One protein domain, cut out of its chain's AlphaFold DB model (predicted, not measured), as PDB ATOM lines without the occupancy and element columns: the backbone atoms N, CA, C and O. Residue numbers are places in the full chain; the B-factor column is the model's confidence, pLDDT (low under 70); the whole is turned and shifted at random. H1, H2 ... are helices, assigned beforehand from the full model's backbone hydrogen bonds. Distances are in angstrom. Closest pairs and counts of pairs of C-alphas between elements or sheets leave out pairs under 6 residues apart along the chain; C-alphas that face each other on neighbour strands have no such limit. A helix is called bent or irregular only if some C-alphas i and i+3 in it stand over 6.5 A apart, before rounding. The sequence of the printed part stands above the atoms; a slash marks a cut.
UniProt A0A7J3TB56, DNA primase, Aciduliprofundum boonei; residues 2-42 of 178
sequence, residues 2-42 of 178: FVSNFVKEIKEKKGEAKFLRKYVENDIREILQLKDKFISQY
ATOM      1  N   PHE A   2     163.452 128.278 159.571       71.69
ATOM      2  CA  PHE A   2     164.866 128.535 159.898       71.69
ATOM      3  C   PHE A   2     165.238 130.022 159.993       71.69
ATOM      4  O   PHE A   2     165.690 130.460 161.040       71.69
ATOM      5  N   VAL A   3     164.978 130.821 158.950       71.19
ATOM      6  CA  VAL A   3     165.376 132.244 158.927       71.19
ATOM      7  C   VAL A   3     164.724 133.039 160.064       71.19
ATOM      8  O   VAL A   3     165.387 133.842 160.712       71.19
ATOM      9  N   SER A   4     163.443 132.802 160.349       73.00
ATOM     10  CA  SER A   4     162.733 133.485 161.438       73.00
ATOM     11  C   SER A   4     163.279 133.110 162.817       73.00
ATOM     12  O   SER A   4     163.450 133.998 163.650       73.00
ATOM     13  N   ASN A   5     163.592 131.828 163.041       76.31
ATOM     14  CA  ASN A   5     164.197 131.360 164.291       76.31
ATOM     15  C   ASN A   5     165.630 131.874 164.445       76.31
ATOM     16  O   ASN A   5     165.961 132.434 165.482       76.31
ATOM     17  N   PHE A   6     166.429 131.814 163.383       75.44
ATOM     18  CA  PHE A   6     167.792 132.339 163.359       75.44
ATOM     19  C   PHE A   6     167.832 133.844 163.665       75.44
ATOM     20  O   PHE A   6     168.617 134.306 164.488       75.44
ATOM     21  N   VAL A   7     166.927 134.633 163.072       76.25
ATOM     22  CA  VAL A   7     166.809 136.071 163.375       76.25
ATOM     23  C   VAL A   7     166.413 136.309 164.837       76.25
ATOM     24  O   VAL A   7     166.864 137.289 165.435       76.25
ATOM     25  N   LYS A   8     165.568 135.449 165.418       79.12
ATOM     26  CA  LYS A   8     165.159 135.534 166.825       79.12
ATOM     27  C   LYS A   8     166.335 135.228 167.762       79.12
ATOM     28  O   LYS A   8     166.626 136.051 168.625       79.12
ATOM     29  N   GLU A   9     167.066 134.145 167.513       77.50
ATOM     30  CA  GLU A   9     168.265 133.753 168.270       77.50
ATOM     31  C   GLU A   9     169.352 134.839 168.235       77.50
ATOM     32  O   GLU A   9     169.903 135.211 169.271       77.50
ATOM     33  N   ILE A  10     169.613 135.433 167.063       76.31
ATOM     34  CA  ILE A  10     170.562 136.551 166.914       76.31
ATOM     35  C   ILE A  10     170.130 137.765 167.757       76.31
ATOM     36  O   ILE A  10     170.969 138.438 168.362       76.31
ATOM     37  N   LYS A  11     168.824 138.070 167.800       73.69
ATOM     38  CA  LYS A  11     168.287 139.189 168.592       73.69
ATOM     39  C   LYS A  11     168.380 138.936 170.093       73.69
ATOM     40  O   LYS A  11     168.646 139.885 170.825       73.69
ATOM     41  N   GLU A  12     168.167 137.705 170.541       82.25
ATOM     42  CA  GLU A  12     168.288 137.309 171.952       82.25
ATOM     43  C   GLU A  12     169.754 137.351 172.413       82.25
ATOM     44  O   GLU A  12     170.049 137.795 173.520       82.25
ATOM     45  N   LYS A  13     170.696 137.045 171.516       75.56
ATOM     46  CA  LYS A  13     172.148 137.130 171.742       75.56
ATOM     47  C   LYS A  13     172.763 138.495 171.401       75.56
ATOM     48  O   LYS A  13     173.953 138.590 171.109       75.56
ATOM     49  N   LYS A  14     171.998 139.592 171.464       66.38
ATOM     50  CA  LYS A  14     172.444 140.944 171.044       66.38
ATOM     51  C   LYS A  14     173.760 141.412 171.694       66.38
ATOM     52  O   LYS A  14     174.513 142.158 171.069       66.38
ATOM     53  N   GLY A  15     174.033 140.982 172.930       67.38
ATOM     54  CA  GLY A  15     175.292 141.250 173.641       67.38
ATOM     55  C   GLY A  15     176.501 140.530 173.029       67.38
ATOM     56  O   GLY A  15     177.547 141.145 172.834       67.38
ATOM     57  N   GLU A  16     176.331 139.267 172.628       67.25
ATOM     58  CA  GLU A  16     177.331 138.469 171.898       67.25
ATOM     59  C   GLU A  16     177.461 138.923 170.434       67.25
ATOM     60  O   GLU A  16     178.547 138.881 169.856       67.25
ATOM     61  N   ALA A  17     176.388 139.452 169.833       63.66
ATOM     62  CA  ALA A  17     176.408 139.993 168.471       63.66
ATOM     63  C   ALA A  17     177.426 141.138 168.307       63.66
ATOM     64  O   ALA A  17     178.014 141.306 167.238       63.66
ATOM     65  N   LYS A  18     177.700 141.898 169.379       67.75
ATOM     66  CA  LYS A  18     178.758 142.920 169.386       67.75
ATOM     67  C   LYS A  18     180.155 142.299 169.267       67.75
ATOM     68  O   LYS A  18     181.018 142.890 168.625       67.75
ATOM     69  N   PHE A  19     180.366 141.115 169.842       73.38
ATOM     70  CA  PHE A  19     181.611 140.358 169.712       73.38
ATOM     71  C   PHE A  19     181.748 139.739 168.319       73.38
ATOM     72  O   PHE A  19     182.827 139.794 167.737       73.38
ATOM     73  N   LEU A  20     180.651 139.230 167.749       74.25
ATOM     74  CA  LEU A  20     180.636 138.691 166.386       74.25
ATOM     75  C   LEU A  20     180.920 139.756 165.329       74.25
ATOM     76  O   LEU A  20     181.570 139.451 164.332       74.25
ATOM     77  N   ARG A  21     180.506 141.010 165.565       78.62
ATOM     78  CA  ARG A  21     180.729 142.132 164.642       78.62
ATOM     79  C   ARG A  21     182.171 142.195 164.137       78.62
ATOM     80  O   ARG A  21     182.358 142.323 162.936       78.62
ATOM     81  N   LYS A  22     183.178 142.039 165.007       80.81
ATOM     82  CA  LYS A  22     184.590 142.137 164.592       80.81
ATOM     83  C   LYS A  22     185.010 141.055 163.585       80.81
ATOM     84  O   LYS A  22     185.954 141.278 162.840       80.81
ATOM     85  N   TYR A  23     184.328 139.908 163.573       82.38
ATOM     86  CA  TYR A  23     184.619 138.801 162.661       82.38
ATOM     87  C   TYR A  23     183.883 138.924 161.327       82.38
ATOM     88  O   TYR A  23     184.371 138.400 160.340       82.38
ATOM     89  N   VAL A  24     182.734 139.610 161.291       86.56
ATOM     90  CA  VAL A  24     181.871 139.670 160.093       86.56
ATOM     91  C   VAL A  24     181.780 141.058 159.461       86.56
ATOM     92  O   VAL A  24     181.193 141.210 158.397       86.56
ATOM     93  N   GLU A  25     182.304 142.107 160.100       85.88
ATOM     94  CA  GLU A  25     182.143 143.488 159.620       85.88
ATOM     95  C   GLU A  25     182.794 143.715 158.251       85.88
ATOM     96  O   GLU A  25     182.228 144.444 157.433       85.88
ATOM     97  N   ASN A  26     183.927 143.062 157.980       88.94
ATOM     98  CA  ASN A  26     184.576 143.119 156.671       88.94
ATOM     99  C   ASN A  26     183.756 142.371 155.616       88.94
ATOM    100  O   ASN A  26     183.385 142.983 154.618       88.94
ATOM    101  N   ASP A  27     183.356 141.125 155.885       91.75
ATOM    102  CA  ASP A  27     182.529 140.329 154.967       91.75
ATOM    103  C   ASP A  27     181.219 141.047 154.621       91.75
ATOM    104  O   ASP A  27     180.835 141.163 153.458       91.75
ATOM    105  N   ILE A  28     180.538 141.607 155.626       89.94
ATOM    106  CA  ILE A  28     179.310 142.385 155.425       89.94
ATOM    107  C   ILE A  28     179.596 143.606 154.552       89.94
ATOM    108  O   ILE A  28     178.813 143.910 153.651       89.94
ATOM    109  N   ARG A  29     180.696 144.325 154.801       90.12
ATOM    110  CA  ARG A  29     181.071 145.498 154.004       90.12
ATOM    111  C   ARG A  29     181.321 145.117 152.547       90.12
ATOM    112  O   ARG A  29     180.796 145.793 151.666       90.12
ATOM    113  N   GLU A  30     182.063 144.046 152.301       93.19
ATOM    114  CA  GLU A  30     182.350 143.542 150.957       93.19
ATOM    115  C   GLU A  30     181.071 143.109 150.237       93.19
ATOM    116  O   GLU A  30     180.809 143.550 149.118       93.19
ATOM    117  N   ILE A  31     180.199 142.348 150.905       93.44
ATOM    118  CA  ILE A  31     178.900 141.935 150.356       93.44
ATOM    119  C   ILE A  31     178.040 143.155 150.007       93.44
ATOM    120  O   ILE A  31     177.414 143.194 148.945       93.44
ATOM    121  N   LEU A  32     178.002 144.171 150.873       89.94
ATOM    122  CA  LEU A  32     177.243 145.393 150.610       89.94
ATOM    123  C   LEU A  32     177.806 146.174 149.418       89.94
ATOM    124  O   LEU A  32     177.018 146.676 148.616       89.94
ATOM    125  N   GLN A  33     179.131 146.243 149.268       91.00
ATOM    126  CA  GLN A  33     179.782 146.869 148.112       91.00
ATOM    127  C   GLN A  33     179.498 146.106 146.816       91.00
ATOM    128  O   GLN A  33     179.155 146.721 145.807       91.00
ATOM    129  N   LEU A  34     179.576 144.774 146.848       93.31
ATOM    130  CA  LEU A  34     179.233 143.919 145.711       93.31
ATOM    131  C   LEU A  34     177.768 144.094 145.311       93.31
ATOM    132  O   LEU A  34     177.468 144.264 144.132       93.31
ATOM    133  N   LYS A  35     176.860 144.125 146.291       92.31
ATOM    134  CA  LYS A  35     175.435 144.388 146.073       92.31
ATOM    135  C   LYS A  35     175.214 145.763 145.437       92.31
ATOM    136  O   LYS A  35     174.459 145.862 144.474       92.31
ATOM    137  N   ASP A  36     175.849 146.816 145.950       90.44
ATOM    138  CA  ASP A  36     175.706 148.167 145.396       90.44
ATOM    139  C   ASP A  36     176.247 148.243 143.954       90.44
ATOM    140  O   ASP A  36     175.576 148.809 143.093       90.44
ATOM    141  N   LYS A  37     177.390 147.601 143.663       91.81
ATOM    142  CA  LYS A  37     177.950 147.488 142.302       91.81
ATOM    143  C   LYS A  37     177.031 146.705 141.363       91.81
ATOM    144  O   LYS A  37     176.835 147.098 140.221       91.81
ATOM    145  N   PHE A  38     176.446 145.610 141.837       92.94
ATOM    146  CA  PHE A  38     175.497 144.821 141.054       92.94
ATOM    147  C   PHE A  38     174.235 145.629 140.721       92.94
ATOM    148  O   PHE A  38     173.775 145.629 139.585       92.94
ATOM    149  N   ILE A  39     173.694 146.373 141.692       93.12
ATOM    150  CA  ILE A  39     172.524 147.231 141.472       93.12
ATOM    151  C   ILE A  39     172.848 148.388 140.517       93.12
ATOM    152  O   ILE A  39     172.001 148.741 139.697       93.12
ATOM    153  N   SER A  40     174.037 148.995 140.608       90.75
ATOM    154  CA  SER A  40     174.413 150.102 139.718       90.75
ATOM    155  C   SER A  40     174.565 149.656 138.264       90.75
ATOM    156  O   SER A  40     174.421 150.477 137.367       90.75
ATOM    157  N   GLN A  41     174.793 148.364 138.022       91.56
ATOM    158  CA  GLN A  41     174.881 147.777 136.686       91.56
ATOM    159  C   GLN A  41     173.521 147.467 136.049       91.56
ATOM    160  O   GLN A  41     173.497 147.150 134.861       91.56
ATOM    161  N   TYR A  42     172.407 147.602 136.786       91.56
ATOM    162  CA  TYR A  42     171.073 147.363 136.231       91.56
ATOM    163  C   TYR A  42     170.855 148.162 134.962       91.56
ATOM    164  O   TYR A  42     171.045 149.373 134.954       91.56
TER     165      TYR A  42
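This is residues 2 to 42 of the 178 residues of the protein "DNA primase" of Aciduliprofundum boonei (UniProt A0A7J3TB56). An open, flat arch of helix with no packed core: bent helix H2 makes its longer arm H2b and shorter arm H2a, and helix H1 turns off beyond H2a. The printed part has 41 residues with two named helices, H1 then H2, and no named strand: all helix. It is only just loose, close to extended, with a radius of gyration of the C-alphas of 13.6 A and spans of 37 by 24 by 11 A.

H2, residues 14 to 40, was assigned as one helix by its hydrogen bonds, but is bent: C-alphas 23 and 26 are 7.4 A apart. Its arms H2a, residues 14 to 23, and H2b, residues 26 to 40, are about perpendicular, at 78 degrees. H1, residues 2 to 12, is close to H2a but not clearly touching; their closest C-alphas, of Ile 10 and Ala 17, are 7.0 A apart. H1 and H2b are apart. Every O i to N i+4 pair is within hydrogen-bond range in H1 and H2b; in H2a 2 of 6 are, beside 3 of 7 O i to N i+3 pairs.

H2b spans 21.0 A, ending at C-alpha 40 (174.413, 150.102, 139.718). H2a spans 14.9 A. H1 spans 15.3 A from C-alpha 2 (164.866, 128.535, 159.898).

The C-alphas farthest apart, of Gly 15 and Tyr 42, are 38.1 A apart. The printed part has no cut, and the link from H1 to H2 is tight. Residues 14 to 18 have pLDDT under 70.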